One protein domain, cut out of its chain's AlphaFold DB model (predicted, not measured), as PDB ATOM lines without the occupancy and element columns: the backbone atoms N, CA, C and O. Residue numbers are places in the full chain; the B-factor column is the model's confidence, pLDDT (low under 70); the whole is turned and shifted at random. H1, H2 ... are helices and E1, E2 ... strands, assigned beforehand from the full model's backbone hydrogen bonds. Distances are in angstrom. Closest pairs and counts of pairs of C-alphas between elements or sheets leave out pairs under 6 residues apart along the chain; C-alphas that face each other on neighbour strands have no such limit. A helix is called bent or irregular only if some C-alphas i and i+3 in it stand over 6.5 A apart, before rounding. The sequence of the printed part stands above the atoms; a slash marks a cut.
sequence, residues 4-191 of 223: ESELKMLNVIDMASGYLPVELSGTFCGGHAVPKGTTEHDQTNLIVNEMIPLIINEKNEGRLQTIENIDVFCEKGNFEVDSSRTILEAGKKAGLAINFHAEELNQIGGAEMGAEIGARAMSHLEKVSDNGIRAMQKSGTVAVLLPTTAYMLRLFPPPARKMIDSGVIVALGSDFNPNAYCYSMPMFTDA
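This is residues 4 to 191 of the 223 residues of the protein "Imidazolonepropionase" of Anisakis simplex (UniProt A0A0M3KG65). Six parallel strands form one sheet that curls like part of a barrel and stays open, with H2a, H3, H4, H5 and H7 following one another round its outside. H1 covers the opposite face at the E1 end, and a long link leads from E6 to the small H8, close to H6. The printed part has 188 residues, with eight named helices and six named strands in the order H1 E1 H2 E2 H3 E3 H4 E4 H5 E5 H6 H7 E6 H8; the sheet order is E1 E2 E3 E4 E5 E6. The class is mixed, helices and strands; the whole is compact, with a radius of gyration of the C-alphas of 16.3 A and spans of 45 by 38 by 33 A.

H1, residues 4 to 17, begins with C-alpha 4 at (148.372, 218.592, 175.635) and is 20.5 A long. E1 is residues 26 to 31. H2, residues 40 to 60, was assigned as one helix by its hydrogen bonds but is bent, with C-alphas 49 and 52 6.8 A apart; its arms are H2a, residues 40 to 49, and H2b, residues 52 to 60. E2, residues 67 to 74, is 20.2 A long, and H3, residues 81 to 93, 17.9 A. E3 is residues 97 to 102, H4 110 to 116, E4 121 to 124, H5 130 to 139, E5 142 to 145, H6 147 to 152, H7 160 to 165 and E6 170 to 172. H8, residues 186 to 189, ends with C-alpha 189 at (147.635, 254.175, 167.527).

The sheet is strongly twisted. N 71 and O 28 join E1 and E2 within hydrogen-bond range at 2.9 A, N 99 and O 70 E2 and E3 at 2.9 A, N 123 and O 100 E3 and E4 at 2.9 A, N 144 and O 122 E4 and E5 at 2.8 A, and N 171 and O 143 E5 and E6 at 2.8 A. E1, H2, E2 form a strand-helix-strand unit, two parallel neighbour strands with a helix between, and its crossover is right-handed. So are those of the units E2, H3, E3; E3, H4, E4; E4, H5, E5; and E5, H6 H7, E6. H3 runs along E2 at a height over the sheet of 8.9 A; H1 is on the opposite face. H2a touches H3, C-alphas 48 and 87 being closest at 5.9 A; H4 touches H5, C-alphas 112 and 132 being closest at 4.7 A. H2b, H5 and H6 only graze the sheet, H7 is over E6, and H8 is not on the sheet. In H1, H2a, H2b, H3, H4, H5, H6 and H7 every O i to N i+4 pair is within hydrogen-bond range; H8 is too short for one.

The C-alphas of Glu 61 and Asp 165, the two farthest apart, are 44.8 A apart. The printed part has no cut, and the link E6 to H8 is long. The mean pLDDT of the printed part is 95.3; residues 190 to 191 are under 70.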
ATOM      1  N   GLU A   4     148.765 218.872 177.021       96.88
ATOM      2  CA  GLU A   4     148.372 218.592 175.635       96.88
ATOM      3  C   GLU A   4     147.817 219.838 174.931       96.88
ATOM      4  O   GLU A   4     148.205 220.156 173.806       96.88
ATOM      5  N   SER A   5     146.922 220.570 175.599       96.62
ATOM      6  CA  SER A   5     146.277 221.752 175.019       96.62
ATOM      7  C   SER A   5     147.261 222.909 174.854       96.62
ATOM      8  O   SER A   5     147.247 223.563 173.812       96.62
ATOM      9  N   GLU A   6     148.131 223.133 175.844       97.56
ATOM     10  CA  GLU A   6     149.176 224.163 175.774       97.56
ATOM     11  C   GLU A   6     150.148 223.879 174.622       97.56
ATOM     12  O   GLU A   6     150.357 224.731 173.756       97.56
ATOM     13  N   LEU A   7     150.660 222.647 174.523       97.50
ATOM     14  CA  LEU A   7     151.532 222.253 173.415       97.50
ATOM     15  C   LEU A   7     150.849 222.381 172.058       97.50
ATOM     16  O   LEU A   7     151.479 222.804 171.088       97.50
ATOM     17  N   LYS A   8     149.568 222.020 171.958       97.88
ATOM     18  CA  LYS A   8     148.818 222.178 170.712       97.88
ATOM     19  C   LYS A   8     148.785 223.641 170.267       97.88
ATOM     20  O   LYS A   8     148.997 223.906 169.086       97.88
ATOM     21  N   MET A   9     148.541 224.580 171.182       97.38
ATOM     22  CA  MET A   9     148.535 226.013 170.861       97.38
ATOM     23  C   MET A   9     149.918 226.500 170.416       97.38
ATOM     24  O   MET A   9     150.016 227.177 169.393       97.38
ATOM     25  N   LEU A  10     150.986 226.096 171.110       97.69
ATOM     26  CA  LEU A  10     152.360 226.449 170.729       97.69
ATOM     27  C   LEU A  10     152.738 225.902 169.347       97.69
ATOM     28  O   LEU A  10     153.324 226.623 168.545       97.69
ATOM     29  N   ASN A  11     152.338 224.668 169.031       96.94
ATOM     30  CA  ASN A  11     152.548 224.086 167.705       96.94
ATOM     31  C   ASN A  11     151.817 224.869 166.609       96.94
ATOM     32  O   ASN A  11     152.354 225.049 165.521       96.94
ATOM     33  N   VAL A  12     150.599 225.355 166.874       96.81
ATOM     34  CA  VAL A  12     149.863 226.191 165.911       96.81
ATOM     35  C   VAL A  12     150.591 227.511 165.657       96.81
ATOM     36  O   VAL A  12     150.704 227.909 164.498       96.81
ATOM     37  N   ILE A  13     151.108 228.159 166.705       95.88
ATOM     38  CA  ILE A  13     151.902 229.394 166.584       95.88
ATOM     39  C   ILE A  13     153.157 229.137 165.743       95.88
ATOM     40  O   ILE A  13     153.424 229.874 164.794       95.88
ATOM     41  N   ASP A  14     153.882 228.059 166.039       95.25
ATOM     42  CA  ASP A  14     155.113 227.719 165.330       95.25
ATOM     43  C   ASP A  14     154.862 227.397 163.857       95.25
ATOM     44  O   ASP A  14     155.524 227.949 162.979       95.25
ATOM     45  N   MET A  15     153.831 226.601 163.560       95.06
ATOM     46  CA  MET A  15     153.425 226.325 162.183       95.06
ATOM     47  C   MET A  15     153.042 227.604 161.436       95.06
ATOM     48  O   MET A  15     153.450 227.774 160.288       95.06
ATOM     49  N   ALA A  16     152.281 228.509 162.063       95.06
ATOM     50  CA  ALA A  16     151.819 229.744 161.429       95.06
ATOM     51  C   ALA A  16     152.975 230.628 160.936       95.06
ATOM     52  O   ALA A  16     152.827 231.297 159.911       95.06
ATOM     53  N   SER A  17     154.136 230.576 161.596       91.38
ATOM     54  CA  SER A  17     155.329 231.327 161.184       91.38
ATOM     55  C   SER A  17     155.846 230.935 159.796       91.38
ATOM     56  O   SER A  17     156.387 231.772 159.082       91.38
ATOM     57  N   GLY A  18     155.611 229.689 159.367       89.88
ATOM     58  CA  GLY A  18     155.953 229.217 158.024       89.88
ATOM     59  C   GLY A  18     154.942 229.608 156.940       89.88
ATOM     60  O   GLY A  18     155.245 229.480 155.755       89.88
ATOM     61  N   TYR A  19     153.746 230.075 157.319       93.62
ATOM     62  CA  TYR A  19     152.663 230.417 156.385       93.62
ATOM     63  C   TYR A  19     152.435 231.921 156.224       93.62
ATOM     64  O   TYR A  19     151.806 232.338 155.249       93.62
ATOM     65  N   LEU A  20     152.894 232.737 157.174       92.44
ATOM     66  CA  LEU A  20     152.608 234.166 157.205       92.44
ATOM     67  C   LEU A  20     153.863 234.990 156.885       92.44
ATOM     68  O   LEU A  20     154.949 234.666 157.353       92.44
ATOM     69  N   PRO A  21     153.736 236.105 156.144       93.88
ATOM     70  CA  PRO A  21     154.851 237.005 155.854       93.88
ATOM     71  C   PRO A  21     155.131 237.959 157.031       93.88
ATOM     72  O   PRO A  21     155.412 239.140 156.821       93.88
ATOM     73  N   VAL A  22     154.988 237.480 158.269       93.31
ATOM     74  CA  VAL A  22     155.245 238.238 159.498       93.31
ATOM     75  C   VAL A  22     156.068 237.389 160.453       93.31
ATOM     76  O   VAL A  22     155.898 236.174 160.524       93.31
ATOM     77  N   GLU A  23     156.952 238.039 161.196       94.25
ATOM     78  CA  GLU A  23     157.690 237.395 162.274       94.25
ATOM     79  C   GLU A  23     156.749 237.103 163.449       94.25
ATOM     80  O   GLU A  23     155.947 237.955 163.842       94.25
ATOM     81  N   LEU A  24     156.847 235.896 164.005       95.56
ATOM     82  CA  LEU A  24     156.108 235.490 165.193       95.56
ATOM     83  C   LEU A  24     157.096 235.207 166.326       95.56
ATOM     84  O   LEU A  24     157.871 234.261 166.247       95.56
ATOM     85  N   SER A  25     157.009 235.998 167.394       96.00
ATOM     86  CA  SER A  25     157.646 235.707 168.683       96.00
ATOM     87  C   SER A  25     156.594 235.079 169.597       96.00
ATOM     88  O   SER A  25     155.750 235.775 170.167       96.00
ATOM     89  N   GLY A  26     156.626 233.757 169.720       97.31
ATOM     90  CA  GLY A  26     155.707 232.982 170.543       97.31
ATOM     91  C   GLY A  26     156.008 233.084 172.040       97.31
ATOM     92  O   GLY A  26     157.157 233.235 172.470       97.31
ATOM     93  N   THR A  27     154.954 232.948 172.839       98.25
ATOM     94  CA  THR A  27     155.007 233.015 174.301       98.25
ATOM     95  C   THR A  27     154.273 231.820 174.890       98.25
ATOM     96  O   THR A  27     153.113 231.576 174.562       98.25
ATOM     97  N   PHE A  28     154.933 231.084 175.778       98.56
ATOM     98  CA  PHE A  28     154.286 230.061 176.587       98.56
ATOM     99  C   PHE A  28     153.632 230.692 177.822       98.56
ATOM    100  O   PHE A  28     154.328 231.106 178.745       98.56
ATOM    101  N   CYS A  29     152.297 230.733 177.846       97.94
ATOM    102  CA  CYS A  29     151.501 231.278 178.950       97.94
ATOM    103  C   CYS A  29     150.794 230.164 179.745       97.94
ATOM    104  O   CYS A  29     149.571 230.138 179.881       97.94
ATOM    105  N   GLY A  30     151.570 229.209 180.268       95.56
ATOM    106  CA  GLY A  30     151.018 228.108 181.069       95.56
ATOM    107  C   GLY A  30     150.387 228.576 182.384       95.56
ATOM    108  O   GLY A  30     149.465 227.939 182.891       95.56
ATOM    109  N   GLY A  31     150.849 229.711 182.919       97.00
ATOM    110  CA  GLY A  31     150.342 230.327 184.145       97.00
ATOM    111  C   GLY A  31     149.171 231.287 183.930       97.00
ATOM    112  O   GLY A  31     149.082 232.284 184.634       97.00
ATOM    113  N   HIS A  32     148.297 231.060 182.944       97.19
ATOM    114  CA  HIS A  32     147.205 232.000 182.652       97.19
ATOM    115  C   HIS A  32     146.017 231.867 183.622       97.19
ATOM    116  O   HIS A  32     145.393 232.858 183.990       97.19
ATOM    117  N   ALA A  33     145.684 230.651 184.062       96.50
ATOM    118  CA  ALA A  33     144.619 230.428 185.039       96.50
ATOM    119  C   ALA A  33     144.812 229.122 185.812       96.50
ATOM    120  O   ALA A  33     145.245 228.130 185.229       96.50
ATOM    121  N   VAL A  34     144.392 229.082 187.078       96.75
ATOM    122  CA  VAL A  34     144.281 227.831 187.848       96.75
ATOM    123  C   VAL A  34     142.994 227.081 187.451       96.75
ATOM    124  O   VAL A  34     141.888 227.566 187.718       96.75
ATOM    125  N   PRO A  35     143.067 225.899 186.802       94.50
ATOM    126  CA  PRO A  35     141.883 225.139 186.411       94.50
ATOM    127  C   PRO A  35     141.053 224.669 187.611       94.50
ATOM    128  O   PRO A  35     141.581 224.297 188.661       94.50
ATOM    129  N   LYS A  36     139.729 224.592 187.422       94.00
ATOM    130  CA  LYS A  36     138.812 224.024 188.423       94.00
ATOM    131  C   LYS A  36     139.251 222.613 188.825       94.00
ATOM    132  O   LYS A  36     139.516 221.783 187.961       94.00
ATOM    133  N   GLY A  37     139.253 222.341 190.128       94.94
ATOM    134  CA  GLY A  37     139.653 221.041 190.679       94.94
ATOM    135  C   GLY A  37     141.160 220.872 190.880       94.94
ATOM    136  O   GLY A  37     141.593 219.782 191.232       94.94
ATOM    137  N   THR A  38     141.945 221.932 190.684       95.94
ATOM    138  CA  THR A  38     143.386 221.962 190.968       95.94
ATOM    139  C   THR A  38     143.719 223.143 191.875       95.94
ATOM    140  O   THR A  38     142.874 224.017 192.090       95.94
ATOM    141  N   THR A  39     144.930 223.164 192.426       97.50
ATOM    142  CA  THR A  39     145.434 224.291 193.217       97.50
ATOM    143  C   THR A  39     146.517 225.051 192.460       97.50
ATOM    144  O   THR A  39     147.153 224.511 191.555       97.50
ATOM    145  N   GLU A  40     146.755 226.302 192.853       97.69
ATOM    146  CA  GLU A  40     147.869 227.116 192.354       97.69
ATOM    147  C   GLU A  40     149.217 226.385 192.489       97.69
ATOM    148  O   GLU A  40     150.011 226.358 191.548       97.69
ATOM    149  N   HIS A  41     149.443 225.718 193.625       98.06
ATOM    150  CA  HIS A  41     150.637 224.913 193.876       98.06
ATOM    151  C   HIS A  41     150.764 223.741 192.892       98.06
ATOM    152  O   HIS A  41     151.828 223.529 192.309       98.06
ATOM    153  N   ASP A  42     149.683 222.990 192.668       98.00
ATOM    154  CA  ASP A  42     149.712 221.842 191.755       98.00
ATOM    155  C   ASP A  42     149.938 222.285 190.307       98.00
ATOM    156  O   ASP A  42     150.700 221.649 189.580       98.00
ATOM    157  N   GLN A  43     149.332 223.403 189.895       98.31
ATOM    158  CA  GLN A  43     149.558 223.973 188.566       98.31
ATOM    159  C   GLN A  43     150.974 224.514 188.402       98.31
ATOM    160  O   GLN A  43     151.602 224.264 187.377       98.31
ATOM    161  N   THR A  44     151.514 225.181 189.420       98.69
ATOM    162  CA  THR A  44     152.911 225.630 189.431       98.69
ATOM    163  C   THR A  44     153.859 224.449 189.241       98.69
ATOM    164  O   THR A  44     154.739 224.494 188.382       98.69
ATOM    165  N   ASN A  45     153.635 223.350 189.966       98.50
ATOM    166  CA  ASN A  45     154.438 222.136 189.823       98.50
ATOM    167  C   ASN A  45     154.299 221.488 188.445       98.50
ATOM    168  O   ASN A  45     155.307 221.046 187.898       98.50
ATOM    169  N   LEU A  46     153.093 221.439 187.880       98.56
ATOM    170  CA  LEU A  46     152.862 220.921 186.531       98.56
ATOM    171  C   LEU A  46     153.613 221.757 185.482       98.56
ATOM    172  O   LEU A  46     154.318 221.216 184.631       98.56
ATOM    173  N   ILE A  47     153.516 223.083 185.567       98.69
ATOM    174  CA  ILE A  47     154.181 223.993 184.629       98.69
ATOM    175  C   ILE A  47     155.703 223.828 184.713       98.69
ATOM    176  O   ILE A  47     156.367 223.651 183.690       98.69
ATOM    177  N   VAL A  48     156.254 223.854 185.929       98.81
ATOM    178  CA  VAL A  48     157.704 223.837 186.166       98.81
ATOM    179  C   VAL A  48     158.328 222.477 185.866       98.81
ATOM    180  O   VAL A  48     159.391 222.425 185.250       98.81
ATOM    181  N   ASN A  49     157.691 221.384 186.292       98.56
ATOM    182  CA  ASN A  49     158.301 220.053 186.242       98.56
ATOM    183  C   ASN A  49     157.905 219.239 185.002       98.56
ATOM    184  O   ASN A  49     158.576 218.255 184.704       98.56
ATOM    185  N   GLU A  50     156.851 219.629 184.279       98.56
ATOM    186  CA  GLU A  50     156.380 218.908 183.088       98.56
ATOM    187  C   GLU A  50     156.379 219.794 181.838       98.56
ATOM    188  O   GLU A  50     157.089 219.498 180.877       98.56
ATOM    189  N   MET A  51     155.628 220.901 181.844       98.62
ATOM    190  CA  MET A  51     155.395 221.682 180.621       98.62
ATOM    191  C   MET A  51     156.661 222.377 180.110       98.62
ATOM    192  O   MET A  51     156.977 222.267 178.927       98.62
ATOM    193  N   ILE A  52     157.404 223.071 180.983       98.75
ATOM    194  CA  ILE A  52     158.641 223.766 180.588       98.75
ATOM    195  C   ILE A  52     159.681 222.770 180.040       98.75
ATOM    196  O   ILE A  52     160.138 222.985 178.915       98.75
ATOM    197  N   PRO A  53     160.038 221.669 180.740       98.56
ATOM    198  CA  PRO A  53     160.966 220.672 180.202       98.56
ATOM    199  C   PRO A  53     160.539 220.111 178.847       98.56
ATOM    200  O   PRO A  53     161.375 219.958 177.956       98.56
ATOM    201  N   LEU A  54     159.242 219.847 178.673       98.31
ATOM    202  CA  LEU A  54     158.707 219.328 177.423       98.31
ATOM    203  C   LEU A  54     158.851 220.339 176.281       98.31
ATOM    204  O   LEU A  54     159.356 219.980 175.224       98.31
ATOM    205  N   ILE A  55     158.511 221.612 176.504       98.38
ATOM    206  CA  ILE A  55     158.703 222.686 175.512       98.38
ATOM    207  C   ILE A  55     160.176 222.803 175.113       98.38
ATOM    208  O   ILE A  55     160.481 222.925 173.930       98.38
ATOM    209  N   ILE A  56     161.104 222.734 176.071       98.19
ATOM    210  CA  ILE A  56     162.538 222.778 175.762       98.19
ATOM    211  C   ILE A  56     162.987 221.554 174.964       98.19
ATOM    212  O   ILE A  56     163.788 221.699 174.041       98.19
ATOM    213  N   ASN A  57     162.462 220.365 175.264       98.12
ATOM    214  CA  ASN A  57     162.749 219.177 174.469       98.12
ATOM    215  C   ASN A  57     162.274 219.346 173.016       98.12
ATOM    216  O   ASN A  57     163.051 219.127 172.091       98.12
ATOM    217  N   GLU A  58     161.045 219.827 172.813       97.69
ATOM    218  CA  GLU A  58     160.511 220.136 171.481       97.69
ATOM    219  C   GLU A  58     161.405 221.150 170.741       97.69
ATOM    220  O   GLU A  58     161.764 220.920 169.586       97.69
ATOM    221  N   LYS A  59     161.855 222.210 171.434       97.06
ATOM    222  CA  LYS A  59     162.818 223.196 170.911       97.06
ATOM    223  C   LYS A  59     164.140 222.571 170.481       97.06
ATOM    224  O   LYS A  59     164.637 222.883 169.398       97.06
ATOM    225  N   ASN A  60     164.703 221.684 171.293       96.75
ATOM    226  CA  ASN A  60     165.962 221.007 170.982       96.75
ATOM    227  C   ASN A  60     165.832 220.046 169.793       96.75
ATOM    228  O   ASN A  60     166.788 219.861 169.043       96.75
ATOM    229  N   GLU A  61     164.649 219.472 169.585       96.88
ATOM    230  CA  GLU A  61     164.341 218.621 168.433       96.88
ATOM    231  C   GLU A  61     163.964 219.421 167.170       96.88
ATOM    232  O   GLU A  61     163.541 218.842 166.165       96.88
ATOM    233  N   GLY A  62     164.126 220.747 167.191       94.25
ATOM    234  CA  GLY A  62     163.853 221.616 166.048       94.25
ATOM    235  C   GLY A  62     162.372 221.950 165.848       94.25
ATOM    236  O   GLY A  62     162.016 222.516 164.818       94.25
ATOM    237  N   ARG A  63     161.506 221.619 166.814       92.56
ATOM    238  CA  ARG A  63     160.085 222.013 166.852       92.56
ATOM    239  C   ARG A  63     159.932 223.265 167.724       92.56
ATOM    240  O   ARG A  63     160.843 223.583 168.476       92.56
ATOM    241  N   LEU A  64     158.841 224.027 167.632       96.50
ATOM    242  CA  LEU A  64     158.598 225.196 168.508       96.50
ATOM    243  C   LEU A  64     159.723 226.261 168.483       96.50
ATOM    244  O   LEU A  64     160.055 226.880 169.504       96.50
ATOM    245  N   GLN A  65     160.353 226.471 167.326       94.94
ATOM    246  CA  GLN A  65     161.499 227.377 167.196       94.94
ATOM    247  C   GLN A  65     161.131 228.829 167.503       94.94
ATOM    248  O   GLN A  65     161.926 229.536 168.118       94.94
ATOM    249  N   THR A  66     159.899 229.226 167.192       96.31
ATOM    250  CA  THR A  66     159.370 230.575 167.443       96.31
ATOM    251  C   THR A  66     159.022 230.870 168.900       96.31
ATOM    252  O   THR A  66     158.709 232.009 169.232       96.31
ATOM    253  N   ILE A  67     159.039 229.876 169.794       97.88
ATOM    254  CA  ILE A  67     158.654 230.082 171.196       97.88
ATOM    255  C   ILE A  67     159.833 230.667 171.975       97.88
ATOM    256  O   ILE A  67     160.773 229.954 172.318       97.88
ATOM    257  N   GLU A  68     159.794 231.962 172.256       97.88
ATOM    258  CA  GLU A  68     160.917 232.703 172.846       97.88
ATOM    259  C   GLU A  68     160.656 233.165 174.278       97.88
ATOM    260  O   GLU A  68     161.599 233.478 175.010       97.88
ATOM    261  N   ASN A  69     159.387 233.236 174.681       98.62
ATOM    262  CA  ASN A  69     158.987 233.881 175.924       98.62
ATOM    263  C   ASN A  69     158.189 232.945 176.839       98.62
ATOM    264  O   ASN A  69     157.586 231.969 176.387       98.62
ATOM    265  N   ILE A  70     158.156 233.287 178.124       98.88
ATOM    266  CA  ILE A  70     157.288 232.703 179.148       98.88
ATOM    267  C   ILE A  70     156.455 233.797 179.818       98.88
ATOM    268  O   ILE A  70     156.958 234.896 180.059       98.88
ATOM    269  N   ASP A  71     155.214 233.452 180.146       98.81
ATOM    270  CA  ASP A  71     154.199 234.340 180.704       98.81
ATOM    271  C   ASP A  71     153.395 233.645 181.813       98.81
ATOM    272  O   ASP A  71     153.211 232.421 181.827       98.81
ATOM    273  N   VAL A  72     152.937 234.457 182.759       98.75
ATOM    274  CA  VAL A  72     152.058 234.115 183.872       98.75
ATOM    275  C   VAL A  72     151.107 235.288 184.086       98.75
ATOM    276  O   VAL A  72     151.536 236.443 184.110       98.75
ATOM    277  N   PHE A  73     149.833 234.995 184.330       98.50
ATOM    278  CA  PHE A  73     148.894 235.986 184.828       98.50
ATOM    279  C   PHE A  73     149.053 236.159 186.342       98.50
ATOM    280  O   PHE A  73     148.397 235.478 187.134       98.50
ATOM    281  N   CYS A  74     149.980 237.048 186.718       98.69
ATOM    282  CA  CYS A  74     150.324 237.360 188.104       98.69
ATOM    283  C   CYS A  74     149.245 238.266 188.710       98.69
ATOM    284  O   CYS A  74     149.276 239.488 188.550       98.69
ATOM    285  N   GLU A  75     148.266 237.652 189.372       97.94
ATOM    286  CA  GLU A  75     147.061 238.321 189.854       97.94
ATOM    287  C   GLU A  75     146.490 237.620 191.094       97.94
ATOM    288  O   GLU A  75     146.527 236.393 191.238       97.94
ATOM    289  N   LYS A  76     145.914 238.415 191.997       97.00
ATOM    290  CA  LYS A  76     145.287 237.946 193.229       97.00
ATOM    291  C   LYS A  76     144.168 236.954 192.927       97.00
ATOM    292  O   LYS A  76     143.220 237.261 192.204       97.00
ATOM    293  N   GLY A  77     144.220 235.794 193.578       93.81
ATOM    294  CA  GLY A  77     143.242 234.725 193.364       93.81
ATOM    295  C   GLY A  77     143.448 233.943 192.064       93.81
ATOM    296  O   GLY A  77     142.574 233.153 191.701       93.81
ATOM    297  N   ASN A  78     144.578 234.151 191.386       95.31
ATOM    298  CA  ASN A  78     145.044 233.321 190.288       95.31
ATOM    299  C   ASN A  78     146.448 232.773 190.598       95.31
ATOM    300  O   ASN A  78     146.562 231.958 191.512       95.31
ATOM    301  N   PHE A  79     147.499 233.213 189.900       98.44
ATOM    302  CA  PHE A  79     148.877 232.972 190.320       98.44
ATOM    303  C   PHE A  79     149.373 234.186 191.100       98.44
ATOM    304  O   PHE A  79     149.513 235.272 190.540       98.44
ATOM    305  N   GLU A  80     149.646 234.016 192.390       98.31
ATOM    306  CA  GLU A  80     150.231 235.078 193.203       98.31
ATOM    307  C   GLU A  80     151.740 235.213 192.933       98.31
ATOM    308  O   GLU A  80     152.335 234.486 192.127       98.31
ATOM    309  N   VAL A  81     152.374 236.197 193.574       98.50
ATOM    310  CA  VAL A  81     153.752 236.614 193.267       98.50
ATOM    311  C   VAL A  81     154.760 235.473 193.419       98.50
ATOM    312  O   VAL A  81     155.640 235.334 192.570       98.50
ATOM    313  N   ASP A  82     154.634 234.636 194.451       98.56
ATOM    314  CA  ASP A  82     155.594 233.556 194.726       98.56
ATOM    315  C   ASP A  82     155.528 232.432 193.679       98.56
ATOM    316  O   ASP A  82     156.559 231.984 193.161       98.56
ATOM    317  N   SER A  83     154.320 232.012 193.303       98.69
ATOM    318  CA  SER A  83     154.110 231.021 192.242       98.69
ATOM    319  C   SER A  83     154.539 231.568 190.884       98.69
ATOM    320  O   SER A  83     155.256 230.896 190.139       98.69
ATOM    321  N   SER A  84     154.186 232.825 190.595       98.81
ATOM    322  CA  SER A  84     154.602 233.518 189.374       98.81
ATOM    323  C   SER A  84     156.122 233.590 189.268       98.81
ATOM    324  O   SER A  84     156.685 233.185 188.254       98.81
ATOM    325  N   ARG A  85     156.814 234.003 190.338       98.88
ATOM    326  CA  ARG A  85     158.283 234.009 190.398       98.88
ATOM    327  C   ARG A  85     158.859 232.626 190.106       98.88
ATOM    328  O   ARG A  85     159.774 232.511 189.295       98.88
ATOM    329  N   THR A  86     158.306 231.586 190.727       98.88
ATOM    330  CA  THR A  86     158.773 230.203 190.559       98.88
ATOM    331  C   THR A  86     158.687 229.751 189.097       98.88
ATOM    332  O   THR A  86     159.662 229.228 188.552       98.88
ATOM    333  N   ILE A  87     157.552 230.004 188.436       98.94
ATOM    334  CA  ILE A  87     157.335 229.659 187.023       98.94
ATOM    335  C   ILE A  87     158.272 230.462 186.113       98.94
ATOM    336  O   ILE A  87     158.965 229.891 185.267       98.94
ATOM    337  N   LEU A  88     158.326 231.783 186.297       98.88
ATOM    338  CA  LEU A  88     159.100 232.684 185.443       98.88
ATOM    339  C   LEU A  88     160.608 232.430 185.562       98.88
ATOM    340  O   LEU A  88     161.311 232.410 184.549       98.88
ATOM    341  N   GLU A  89     161.121 232.164 186.766       98.88
ATOM    342  CA  GLU A  89     162.521 231.777 186.956       98.88
ATOM    343  C   GLU A  89     162.846 230.416 186.331       98.88
ATOM    344  O   GLU A  89     163.948 230.246 185.801       98.88
ATOM    345  N   ALA A  90     161.922 229.451 186.370       98.88
ATOM    346  CA  ALA A  90     162.102 228.169 185.692       98.88
ATOM    347  C   ALA A  90     162.196 228.358 184.170       98.88
ATOM    348  O   ALA A  90     163.132 227.852 183.550       98.88
ATOM    349  N   GLY A  91     161.302 229.163 183.583       98.75
ATOM    350  CA  GLY A  91     161.356 229.509 182.160       98.75
ATOM    351  C   GLY A  91     162.642 230.245 181.786       98.75
ATOM    352  O   GLY A  91     163.292 229.896 180.802       98.75
ATOM    353  N   LYS A  92     163.082 231.192 182.621       98.69
ATOM    354  CA  LYS A  92     164.356 231.900 182.437       98.69
ATOM    355  C   LYS A  92     165.560 230.963 182.467       98.69
ATOM    356  O   LYS A  92     166.428 231.063 181.603       98.69
ATOM    357  N   LYS A  93     165.620 230.039 183.432       98.69
ATOM    358  CA  LYS A  93     166.681 229.012 183.513       98.69
ATOM    359  C   LYS A  93     166.681 228.099 182.284       98.69
ATOM    360  O   LYS A  93     167.743 227.656 181.860       98.69
ATOM    361  N   ALA A  94     165.508 227.869 181.705       98.31
ATOM    362  CA  ALA A  94     165.300 227.122 180.473       98.31
ATOM    363  C   ALA A  94     165.608 227.922 179.185       98.31
ATOM    364  O   ALA A  94     165.523 227.371 178.091       98.31
ATOM    365  N   GLY A  95     165.994 229.199 179.294       98.06
ATOM    366  CA  GLY A  95     166.364 230.049 178.155       98.06
ATOM    367  C   GLY A  95     165.211 230.846 177.539       98.06
ATOM    368  O   GLY A  95     165.417 231.500 176.518       98.06
ATOM    369  N   LEU A  96     164.020 230.831 178.144       98.56
ATOM    370  CA  LEU A  96     162.892 231.668 177.731       98.56
ATOM    371  C   LEU A  96     162.999 233.060 178.357       98.56
ATOM    372  O   LEU A  96     163.407 233.226 179.507       98.56
ATOM    373  N   ALA A  97     162.585 234.079 177.620       98.75
ATOM    374  CA  ALA A  97     162.507 235.425 178.152       98.75
ATOM    375  C   ALA A  97     161.213 235.659 178.928       98.75
ATOM    376  O   ALA A  97     160.129 235.284 178.497       98.75
ATOM    377  N   ILE A  98     161.321 236.330 180.065       98.81
ATOM    378  CA  ILE A  98     160.169 236.646 180.907       98.81
ATOM    379  C   ILE A  98     159.404 237.821 180.285       98.81
ATOM    380  O   ILE A  98     159.927 238.939 180.232       98.81
ATOM    381  N   ASN A  99     158.179 237.569 179.837       98.25
ATOM    382  CA  ASN A  99     157.228 238.568 179.359       98.25
ATOM    383  C   ASN A  99     155.856 238.203 179.920       98.25
ATOM    384  O   ASN A  99     155.284 237.221 179.460       98.25
ATOM    385  N   PHE A 100     155.368 238.931 180.927       98.81
ATOM    386  CA  PHE A 100     154.197 238.472 181.671       98.81
ATOM    387  C   PHE A 100     153.176 239.543 182.039       98.81
ATOM    388  O   PHE A 100     153.466 240.740 182.007       98.81
ATOM    389  N   HIS A 101     151.970 239.111 182.394       98.75
ATOM    390  CA  HIS A 101     150.890 239.998 182.816       98.75
ATOM    391  C   HIS A 101     151.067 240.381 184.289       98.75
ATOM    392  O   HIS A 101     151.167 239.508 185.157       98.75
ATOM    393  N   ALA A 102     151.090 241.683 184.581       98.44
ATOM    394  CA  ALA A 102     151.288 242.189 185.934       98.44
ATOM    395  C   ALA A 102     150.356 243.364 186.245       98.44
ATOM    396  O   ALA A 102     150.203 244.289 185.447       98.44
ATOM    397  N   GLU A 103     149.813 243.370 187.463       97.69
ATOM    398  CA  GLU A 103     149.070 244.498 188.039       97.69
ATOM    399  C   GLU A 103     147.868 244.968 187.191       97.69
ATOM    400  O   GLU A 103     147.617 246.171 187.087       97.69
ATOM    401  N   GLU A 104     147.126 244.044 186.569       97.06
ATOM    402  CA  GLU A 104     145.933 244.376 185.773       97.06
ATOM    403  C   GLU A 104     144.762 244.820 186.666       97.06
ATOM    404  O   GLU A 104     144.143 245.866 186.445       97.06
ATOM    405  N   LEU A 105     144.435 244.042 187.704       96.81
ATOM    406  CA  LEU A 105     143.242 244.268 188.526       96.81
ATOM    407  C   LEU A 105     143.591 244.663 189.958       96.81
ATOM    408  O   LEU A 105     142.913 245.529 190.532       96.81
ATOM    409  N   ASN A 106     144.645 244.081 190.532       97.88
ATOM    410  CA  ASN A 106     145.125 244.402 191.878       97.88
ATOM    411  C   ASN A 106     146.605 244.781 191.871       97.88
ATOM    412  O   ASN A 106     147.341 244.366 190.994       97.88
ATOM    413  N   GLN A 107     147.018 245.558 192.879       97.69
ATOM    414  CA  GLN A 107     148.425 245.860 193.145       97.69
ATOM    415  C   GLN A 107     148.995 244.806 194.110       97.69
ATOM    416  O   GLN A 107     148.769 244.923 195.320       97.69
ATOM    417  N   ILE A 108     149.700 243.791 193.609       98.19
ATOM    418  CA  ILE A 108     150.224 242.671 194.418       98.19
ATOM    419  C   ILE A 108     151.754 242.604 194.502       98.19
ATOM    420  O   ILE A 108     152.273 241.823 195.296       98.19
ATOM    421  N   GLY A 109     152.485 243.438 193.758       98.44
ATOM    422  CA  GLY A 109     153.954 243.458 193.756       98.44
ATOM    423  C   GLY A 109     154.583 242.617 192.640       98.44
ATOM    424  O   GLY A 109     155.769 242.281 192.701       98.44
ATOM    425  N   GLY A 110     153.798 242.272 191.618       98.56
ATOM    426  CA  GLY A 110     154.264 241.603 190.411       98.56
ATOM    427  C   GLY A 110     155.257 242.462 189.628       98.56
ATOM    428  O   GLY A 110     156.253 241.929 189.146       98.56
ATOM    429  N   ALA A 111     155.054 243.783 189.566       98.69
ATOM    430  CA  ALA A 111     155.965 244.679 188.846       98.69
ATOM    431  C   ALA A 111     157.366 244.739 189.481       98.69
ATOM    432  O   ALA A 111     158.388 244.668 188.793       98.69
ATOM    433  N   GLU A 112     157.422 244.840 190.807       98.75
ATOM    434  CA  GLU A 112     158.657 244.812 191.584       98.75
ATOM    435  C   GLU A 112     159.378 243.467 191.433       98.75
ATOM    436  O   GLU A 112     160.577 243.449 191.144       98.75
ATOM    437  N   MET A 113     158.644 242.355 191.561       98.75
ATOM    438  CA  MET A 113     159.184 241.006 191.371       98.75
ATOM    439  C   MET A 113     159.734 240.812 189.954       98.75
ATOM    440  O   MET A 113     160.869 240.366 189.794       98.75
ATOM    441  N   GLY A 114     158.970 241.192 188.928       98.81
ATOM    442  CA  GLY A 114     159.371 241.059 187.532       98.81
ATOM    443  C   GLY A 114     160.654 241.829 187.228       98.81
ATOM    444  O   GLY A 114     161.580 241.286 186.623       98.81
ATOM    445  N   ALA A 115     160.756 243.071 187.708       98.75
ATOM    446  CA  ALA A 115     161.971 243.869 187.576       98.75
ATOM    447  C   ALA A 115     163.178 243.231 188.292       98.75
ATOM    448  O   ALA A 115     164.283 243.226 187.743       98.75
ATOM    449  N   GLU A 116     162.978 242.662 189.483       98.75
ATOM    450  CA  GLU A 116     164.019 241.974 190.261       98.75
ATOM    451  C   GLU A 116     164.582 240.752 189.522       98.75
ATOM    452  O   GLU A 116     165.801 240.592 189.425       98.75
ATOM    453  N   ILE A 117     163.713 239.916 188.943       98.69
ATOM    454  CA  ILE A 117     164.135 238.707 188.220       98.69
ATOM    455  C   ILE A 117     164.526 238.980 186.762       98.69
ATOM    456  O   ILE A 117     164.859 238.048 186.023       98.69
ATOM    457  N   GLY A 118     164.561 240.245 186.339       98.50
ATOM    458  CA  GLY A 118     165.007 240.661 185.010       98.50
ATOM    459  C   GLY A 118     164.004 240.334 183.905       98.50
ATOM    460  O   GLY A 118     164.393 239.796 182.867       98.50
ATOM    461  N   ALA A 119     162.725 240.630 184.137       98.81
ATOM    462  CA  ALA A 119     161.690 240.571 183.118       98.81
ATOM    463  C   ALA A 119     162.044 241.456 181.918       98.81
ATOM    464  O   ALA A 119     162.432 242.617 182.080       98.81
ATOM    465  N   ARG A 120     161.875 240.916 180.707       98.62
ATOM    466  CA  ARG A 120     162.003 241.670 179.453       98.62
ATOM    467  C   ARG A 120     160.869 242.682 179.340       98.62
ATOM    468  O   ARG A 120     161.108 243.842 179.013       98.62
ATOM    469  N   ALA A 121     159.651 242.238 179.629       98.69
ATOM    470  CA  ALA A 121     158.451 243.046 179.525       98.69
ATOM    471  C   ALA A 121     157.406 242.646 180.571       98.69
ATOM    472  O   ALA A 121     157.393 241.508 181.050       98.69
ATOM    473  N   MET A 122     156.545 243.598 180.918       98.75
ATOM    474  CA  MET A 122     155.347 243.380 181.721       98.75
ATOM    475  C   MET A 122     154.163 244.097 181.085       98.75
ATOM    476  O   MET A 122     154.272 245.277 180.739       98.75
ATOM    477  N   SER A 123     153.060 243.378 180.924       98.31
ATOM    478  CA  SER A 123     151.835 243.868 180.292       98.31
ATOM    479  C   SER A 123     150.822 244.367 181.322       98.31
ATOM    480  O   SER A 123     150.942 244.005 182.491       98.31
ATOM    481  N   HIS A 124     149.821 245.138 180.876       97.19
ATOM    482  CA  HIS A 124     148.735 245.722 181.689       97.19
ATOM    483  C   HIS A 124     149.150 246.944 182.514       97.19
ATOM    484  O   HIS A 124     149.173 248.065 181.987       97.19
ATOM    485  N   LEU A 125     149.555 246.726 183.770       98.12
ATOM    486  CA  LEU A 125     150.078 247.740 184.686       98.12
ATOM    487  C   LEU A 125     149.069 248.826 185.116       98.12
ATOM    488  O   LEU A 125     149.475 249.903 185.566       98.12
ATOM    489  N   GLU A 126     147.762 248.577 185.024       96.62
ATOM    490  CA  GLU A 126     146.694 249.476 185.490       96.62
ATOM    491  C   GLU A 126     146.834 249.833 186.979       96.62
ATOM    492  O   GLU A 126     146.521 250.956 187.392       96.62
ATOM    493  N   LYS A 127     147.309 248.884 187.790       97.75
ATOM    494  CA  LYS A 127     147.496 249.005 189.244       97.75
ATOM    495  C   LYS A 127     148.956 249.076 189.673       97.75
ATOM    496  O   LYS A 127     149.240 248.922 190.858       97.75
ATOM    497  N   VAL A 128     149.878 249.329 188.746       98.25
ATOM    498  CA  VAL A 128     151.305 249.409 189.072       98.25
ATOM    499  C   VAL A 128     151.586 250.449 190.160       98.25
ATOM    500  O   VAL A 128     151.054 251.565 190.153       98.25
ATOM    501  N   SER A 129     152.465 250.089 191.089       98.31
ATOM    502  CA  SER A 129     152.893 250.979 192.162       98.31
ATOM    503  C   SER A 129     154.007 251.934 191.703       98.31
ATOM    504  O   SER A 129     154.730 251.689 190.735       98.31
ATOM    505  N   ASP A 130     154.237 253.002 192.467       98.44
ATOM    506  CA  ASP A 130     155.387 253.894 192.261       98.44
ATOM    507  C   ASP A 130     156.734 253.183 192.439       98.44
ATOM    508  O   ASP A 130     157.726 253.563 191.811       98.44
ATOM    509  N   ASN A 131     156.782 252.165 193.305       98.56
ATOM    510  CA  ASN A 131     157.957 251.315 193.458       98.56
ATOM    511  C   ASN A 131     158.146 250.436 192.219       98.56
ATOM    512  O   ASN A 131     159.269 250.355 191.729       98.56
ATOM    513  N   GLY A 132     157.066 249.866 191.677       98.62
ATOM    514  CA  GLY A 132     157.067 249.089 190.440       98.62
ATOM    515  C   GLY A 132     157.599 249.898 189.258       98.62
ATOM    516  O   GLY A 132     158.544 249.469 188.603       98.62
ATOM    517  N   ILE A 133     157.103 251.126 189.053       98.75
ATOM    518  CA  ILE A 133     157.598 252.026 187.991       98.75
ATOM    519  C   ILE A 133     159.106 252.287 188.141       98.75
ATOM    520  O   ILE A 133     159.854 252.194 187.168       98.75
ATOM    521  N   ARG A 134     159.579 252.587 189.361       98.75
ATOM    522  CA  ARG A 134     161.017 252.791 189.625       98.75
ATOM    523  C   ARG A 134     161.839 251.527 189.387       98.75
ATOM    524  O   ARG A 134     162.946 251.612 188.862       98.75
ATOM    525  N   ALA A 135     161.319 250.369 189.783       98.75
ATOM    526  CA  ALA A 135     161.991 249.093 189.599       98.75
ATOM    527  C   ALA A 135     162.140 248.771 188.106       98.75
ATOM    528  O   ALA A 135     163.254 248.497 187.666       98.75
ATOM    529  N   MET A 136     161.064 248.925 187.326       98.69
ATOM    530  CA  MET A 136     161.061 248.747 185.867       98.69
ATOM    531  C   MET A 136     162.044 249.677 185.157       98.69
ATOM    532  O   MET A 136     162.807 249.239 184.299       98.69
ATOM    533  N   GLN A 137     162.067 250.957 185.543       98.62
ATOM    534  CA  GLN A 137     163.028 251.927 185.015       98.62
ATOM    535  C   GLN A 137     164.465 251.455 185.250       98.62
ATOM    536  O   GLN A 137     165.292 251.507 184.342       98.62
ATOM    537  N   LYS A 138     164.763 250.993 186.469       98.56
ATOM    538  CA  LYS A 138     166.105 250.556 186.859       98.56
ATOM    539  C   LYS A 138     166.521 249.250 186.179       98.56
ATOM    540  O   LYS A 138     167.695 249.109 185.844       98.56
ATOM    541  N   SER A 139     165.601 248.301 186.002       98.31
ATOM    542  CA  SER A 139     165.872 247.011 185.353       98.31
ATOM    543  C   SER A 139     165.904 247.098 183.826       98.31
ATOM    544  O   SER A 139     166.423 246.191 183.180       98.31
ATOM    545  N   GLY A 140     165.353 248.169 183.245       98.31
ATOM    546  CA  GLY A 140     165.149 248.282 181.801       98.31
ATOM    547  C   GLY A 140     163.981 247.433 181.288       98.31
ATOM    548  O   GLY A 140     163.921 247.151 180.093       98.31
ATOM    549  N   THR A 141     163.066 247.012 182.169       98.50
ATOM    550  CA  THR A 141     161.875 246.242 181.784       98.50
ATOM    551  C   THR A 141     160.893 247.125 181.017       98.50
ATOM    552  O   THR A 141     160.574 248.238 181.440       98.50
ATOM    553  N   VAL A 142     160.382 246.611 179.898       98.75
ATOM    554  CA  VAL A 142     159.402 247.311 179.059       98.75
ATOM    555  C   VAL A 142     158.002 247.215 179.667       98.75
ATOM    556  O   VAL A 142     157.553 246.134 180.040       98.75
ATOM    557  N   ALA A 143     157.289 248.337 179.730       98.56
ATOM    558  CA  ALA A 143     155.860 248.382 180.023       98.56
ATOM    559  C   ALA A 143     155.057 248.211 178.725       98.56
ATOM    560  O   ALA A 143     155.105 249.084 177.858       98.56
ATOM    561  N   VAL A 144     154.316 247.113 178.585       97.88
ATOM    562  CA  VAL A 144     153.436 246.859 177.435       97.88
ATOM    563  C   VAL A 144     152.010 247.244 177.816       97.88
ATOM    564  O   VAL A 144     151.330 246.551 178.566       97.88
ATOM    565  N   LEU A 145     151.544 248.384 177.320       95.38
ATOM    566  CA  LEU A 145     150.224 248.898 177.671       95.38
ATOM    567  C   LEU A 145     149.179 248.398 176.677       95.38
ATOM    568  O   LEU A 145     149.396 248.436 175.463       95.38
ATOM    569  N   LEU A 146     148.043 247.946 177.211       93.81
ATOM    570  CA  LEU A 146     147.013 247.212 176.473       93.81
ATOM    571  C   LEU A 146     145.691 248.002 176.444       93.81
ATOM    572  O   LEU A 146     144.749 247.701 177.182       93.81
ATOM    573  N   PRO A 147     145.603 249.068 175.624       88.56
ATOM    574  CA  PRO A 147     144.491 250.009 175.675       88.56
ATOM    575  C   PRO A 147     143.133 249.425 175.294       88.56
ATOM    576  O   PRO A 147     142.115 249.862 175.838       88.56
ATOM    577  N   THR A 148     143.105 248.415 174.422       87.25
ATOM    578  CA  THR A 148     141.874 247.690 174.090       87.25
ATOM    579  C   THR A 148     141.233 247.093 175.331       87.25
ATOM    580  O   THR A 148     140.034 247.271 175.542       87.25
ATOM    581  N   THR A 149     142.020 246.408 176.155       89.88
ATOM    582  CA  THR A 149     141.500 245.646 177.289       89.88
ATOM    583  C   THR A 149     140.962 246.569 178.355       89.88
ATOM    584  O   THR A 149     139.805 246.428 178.749       89.88
ATOM    585  N   ALA A 150     141.712 247.612 178.719       88.19
ATOM    586  CA  ALA A 150     141.202 248.600 179.659       88.19
ATOM    587  C   ALA A 150     139.931 249.293 179.144       88.19
ATOM    588  O   ALA A 150     139.013 249.549 179.922       88.19
ATOM    589  N   TYR A 151     139.835 249.565 177.836       85.94
ATOM    590  CA  TYR A 151     138.629 250.146 177.251       85.94
ATOM    591  C   TYR A 151     137.435 249.181 177.307       85.94
ATOM    592  O   TYR A 151     136.369 249.543 177.814       85.94
ATOM    593  N   MET A 152     137.603 247.949 176.820       86.44
ATOM    594  CA  MET A 152     136.531 246.952 176.738       86.44
ATOM    595  C   MET A 152     136.048 246.510 178.122       86.44
ATOM    596  O   MET A 152     134.840 246.410 178.348       86.44
ATOM    597  N   LEU A 153     136.974 246.323 179.063       88.06
ATOM    598  CA  LEU A 153     136.681 245.935 180.444       88.06
ATOM    599  C   LEU A 153     136.359 247.132 181.354       88.06
ATOM    600  O   LEU A 153     136.016 246.945 182.520       88.06
ATOM    601  N   ARG A 154     136.412 248.364 180.825       88.38
ATOM    602  CA  ARG A 154     136.170 249.621 181.559       88.38
ATOM    603  C   ARG A 154     137.067 249.772 182.793       88.38
ATOM    604  O   ARG A 154     136.624 250.272 183.832       88.38
ATOM    605  N   LEU A 155     138.319 249.345 182.670       89.19
ATOM    606  CA  LEU A 155     139.336 249.514 183.701       89.19
ATOM    607  C   LEU A 155     139.829 250.961 183.734       89.19
ATOM    608  O   LEU A 155     139.638 251.751 182.806       89.19
ATOM    609  N   PHE A 156     140.472 251.314 184.842       88.31
ATOM    610  CA  PHE A 156     141.212 252.565 184.912       88.31
ATOM    611  C   PHE A 156     142.501 252.405 184.097       88.31
ATOM    612  O   PHE A 156     143.175 251.403 184.302       88.31
ATOM    613  N   PRO A 157     142.857 253.339 183.201       88.88
ATOM    614  CA  PRO A 157     144.049 253.184 182.375       88.88
ATOM    615  C   PRO A 157     145.329 253.162 183.232       88.88
ATOM    616  O   PRO A 157     145.386 253.862 184.252       88.88
ATOM    617  N   PRO A 158     146.378 252.437 182.804       92.88
ATOM    618  CA  PRO A 158     147.684 252.489 183.445       92.88
ATOM    619  C   PRO A 158     148.253 253.914 183.430       92.88
ATOM    620  O   PRO A 158     147.957 254.698 182.517       92.88
ATOM    621  N   PRO A 159     149.106 254.277 184.407       93.56
ATOM    622  CA  PRO A 159     149.688 255.613 184.533       93.56
ATOM    623  C   PRO A 159     150.811 255.846 183.503       93.56
ATOM    624  O   PRO A 159     151.950 256.163 183.846       93.56
ATOM    625  N   ALA A 160     150.491 255.718 182.218       92.75
ATOM    626  CA  ALA A 160     151.437 255.692 181.109       92.75
ATOM    627  C   ALA A 160     152.319 256.946 181.026       92.75
ATOM    628  O   ALA A 160     153.532 256.841 180.869       92.75
ATOM    629  N   ARG A 161     151.747 258.146 181.216       89.56
ATOM    630  CA  ARG A 161     152.534 259.391 181.276       89.56
ATOM    631  C   ARG A 161     153.567 259.355 182.398       89.56
ATOM    632  O   ARG A 161     154.719 259.699 182.169       89.56
ATOM    633  N   LYS A 162     153.186 258.871 183.580       93.19
ATOM    634  CA  LYS A 162     154.102 258.740 184.717       93.19
ATOM    635  C   LYS A 162     155.235 257.759 184.419       93.19
ATOM    636  O   LYS A 162     156.371 258.038 184.789       93.19
ATOM    637  N   MET A 163     154.943 256.645 183.744       96.38
ATOM    638  CA  MET A 163     155.961 255.686 183.298       96.38
ATOM    639  C   MET A 163     156.957 256.340 182.335       96.38
ATOM    640  O   MET A 163     158.161 256.282 182.579       96.38
ATOM    641  N   ILE A 164     156.455 257.023 181.298       94.31
ATOM    642  CA  ILE A 164     157.275 257.725 180.298       94.31
ATOM    643  C   ILE A 164     158.150 258.790 180.963       94.31
ATOM    644  O   ILE A 164     159.357 258.818 180.745       94.31
ATOM    645  N   ASP A 165     157.559 259.639 181.804       94.31
ATOM    646  CA  ASP A 165     158.273 260.734 182.469       94.31
ATOM    647  C   ASP A 165     159.296 260.209 183.494       94.31
ATOM    648  O   ASP A 165     160.296 260.870 183.766       94.31
ATOM    649  N   SER A 166     159.083 259.001 184.029       96.94
ATOM    650  CA  SER A 166     160.056 258.304 184.881       96.94
ATOM    651  C   SER A 166     161.165 257.610 184.081       96.94
ATOM    652  O   SER A 166     162.108 257.118 184.686       96.94
ATOM    653  N   GLY A 167     161.080 257.554 182.748       97.19
ATOM    654  CA  GLY A 167     162.077 256.915 181.883       97.19
ATOM    655  C   GLY A 167     161.870 255.415 181.651       97.19
ATOM    656  O   GLY A 167     162.798 254.742 181.206       97.19
ATOM    657  N   VAL A 168     160.684 254.872 181.945       98.38
ATOM    658  CA  VAL A 168     160.326 253.491 181.578       98.38
ATOM    659  C   VAL A 168     160.096 253.409 180.068       98.38
ATOM    660  O   VAL A 168     159.446 254.278 179.483       98.38
ATOM    661  N   ILE A 169     160.600 252.350 179.431       97.69
ATOM    662  CA  ILE A 169     160.312 252.062 178.021       97.69
ATOM    663  C   ILE A 169     158.862 251.596 177.922       97.69
ATOM    664  O   ILE A 169     158.481 250.631 178.579       97.69
ATOM    665  N   VAL A 170     158.064 252.263 177.092       96.44
ATOM    666  CA  VAL A 170     156.648 251.938 176.904       96.44
ATOM    667  C   VAL A 170     156.405 251.424 175.489       96.44
ATOM    668  O   VAL A 170     156.779 252.074 174.513       96.44
ATOM    669  N   ALA A 171     155.749 250.273 175.393       95.19
ATOM    670  CA  ALA A 171     155.244 249.663 174.170       95.19
ATOM    671  C   ALA A 171     153.712 249.536 174.230       95.19
ATOM    672  O   ALA A 171     153.105 249.679 175.292       95.19
ATOM    673  N   LEU A 172     153.089 249.270 173.081       92.50
ATOM    674  CA  LEU A 172     151.644 249.074 172.952       92.50
ATOM    675  C   LEU A 172     151.342 247.704 172.355       92.50
ATOM    676  O   LEU A 172     152.045 247.263 171.445       92.50
ATOM    677  N   GLY A 173     150.259 247.083 172.814       91.50
ATOM    678  CA  GLY A 173     149.687 245.877 172.216       91.50
ATOM    679  C   GLY A 173     148.167 245.982 172.113       91.50
ATOM    680  O   GLY A 173     147.533 246.667 172.913       91.50
ATOM    681  N   SER A 174     147.566 245.311 171.126       90.56
ATOM    682  CA  SER A 174     146.103 245.280 170.995       90.56
ATOM    683  C   SER A 174     145.446 244.394 172.044       90.56
ATOM    684  O   SER A 174     144.251 244.550 172.256       90.56
ATOM    685  N   ASP A 175     146.211 243.468 172.634       93.88
ATOM    686  CA  ASP A 175     145.716 242.377 173.476       93.88
ATOM    687  C   ASP A 175     144.530 241.649 172.835       93.88
ATOM    688  O   ASP A 175     143.443 241.534 173.393       93.88
ATOM    689  N   PHE A 176     144.715 241.219 171.584       93.88
ATOM    690  CA  PHE A 176     143.666 240.485 170.898       93.88
ATOM    691  C   PHE A 176     143.433 239.135 171.588       93.88
ATOM    692  O   PHE A 176     144.224 238.201 171.442       93.88
ATOM    693  N   ASN A 177     142.314 239.026 172.300       93.06
ATOM    694  CA  ASN A 177     141.903 237.805 172.979       93.06
ATOM    695  C   ASN A 177     140.361 237.690 173.019       93.06
ATOM    696  O   ASN A 177     139.655 238.633 172.653       93.06
ATOM    697  N   PRO A 178     139.786 236.543 173.432       90.69
ATOM    698  CA  PRO A 178     138.331 236.358 173.445       90.69
ATOM    699  C   PRO A 178     137.550 237.353 174.322       90.69
ATOM    700  O   PRO A 178     136.379 237.601 174.042       90.69
ATOM    701  N   ASN A 179     138.176 237.924 175.358       85.56
ATOM    702  CA  ASN A 179     137.571 238.941 176.225       85.56
ATOM    703  C   ASN A 179     137.760 240.361 175.658       85.56
ATOM    704  O   ASN A 179     136.865 241.197 175.785       85.56
ATOM    705  N   ALA A 180     138.894 240.616 175.000       84.12
ATOM    706  CA  ALA A 180     139.249 241.870 174.340       84.12
ATOM    707  C   ALA A 180     139.386 241.673 172.816       84.12
ATOM    708  O   ALA A 180     140.467 241.688 172.228       84.12
ATOM    709  N   TYR A 181     138.248 241.451 172.157       86.69
ATOM    710  CA  TYR A 181     138.184 241.089 170.739       86.69
ATOM    711  C   TYR A 181     138.422 242.297 169.809       86.69
ATOM    712  O   TYR A 181     137.494 242.825 169.193       86.69
ATOM    713  N   CYS A 182     139.677 242.744 169.700       84.50
ATOM    714  CA  CYS A 182     140.104 243.789 168.768       84.50
ATOM    715  C   CYS A 182     141.345 243.383 167.966       84.50
ATOM    716  O   CYS A 182     142.443 243.248 168.500       84.50
ATOM    717  N   TYR A 183     141.178 243.271 166.650       85.06
ATOM    718  CA  TYR A 183     142.263 242.976 165.706       85.06
ATOM    719  C   TYR A 183     143.069 244.207 165.272       85.06
ATOM    720  O   TYR A 183     144.028 244.087 164.514       85.06
ATOM    721  N   SER A 184     142.637 245.407 165.662       85.25
ATOM    722  CA  SER A 184     143.111 246.656 165.073       85.25
ATOM    723  C   SER A 184     144.063 247.384 166.015       85.25
ATOM    724  O   SER A 184     143.623 248.093 166.918       85.25
ATOM    725  N   MET A 185     145.371 247.281 165.760       84.94
ATOM    726  CA  MET A 185     146.354 248.201 166.351       84.94
ATOM    727  C   MET A 185     146.035 249.679 166.023       84.94
ATOM    728  O   MET A 185     146.042 250.493 166.951       84.94
ATOM    729  N   PRO A 186     145.659 250.041 164.770       82.88
ATOM    730  CA  PRO A 186     145.308 251.420 164.417       82.88
ATOM    731  C   PRO A 186     144.180 252.031 165.241       82.88
ATOM    732  O   PRO A 186     144.178 253.238 165.456       82.88
ATOM    733  N   MET A 187     143.248 251.218 165.753       77.88
ATOM    734  CA  MET A 187     142.169 251.713 166.614       77.88
ATOM    735  C   MET A 187     142.696 252.515 167.810       77.88
ATOM    736  O   MET A 187     142.004 253.422 168.259       77.88
ATOM    737  N   PHE A 188     143.906 252.218 168.297       74.44
ATOM    738  CA  PHE A 188     144.521 252.918 169.426       74.44
ATOM    739  C   PHE A 188     145.788 253.700 169.071       74.44
ATOM    740  O   PHE A 188     146.132 254.629 169.802       74.44
ATOM    741  N   THR A 189     146.475 253.381 167.970       75.19
ATOM    742  CA  THR A 189     147.635 254.175 167.527       75.19
ATOM    743  C   THR A 189     147.240 255.406 166.709       75.19
ATOM    744  O   THR A 189     147.932 256.416 166.803       75.19
ATOM    745  N   ASP A 190     146.124 255.342 165.971       69.31
ATOM    746  CA  ASP A 190     145.614 256.417 165.098       69.31
ATOM    747  C   ASP A 190     144.304 257.036 165.621       69.31
ATOM    748  O   ASP A 190     143.614 257.782 164.917       69.31
ATOM    749  N   ALA A 191     143.937 256.723 166.865       61.34
ATOM    750  CA  ALA A 191     142.686 257.158 167.461       61.34
ATOM    751  C   ALA A 191     142.611 258.699 167.532       61.34
ATOM    752  O   ALA A 191     143.544 259.356 168.008       61.34
TER     753      ALA A 191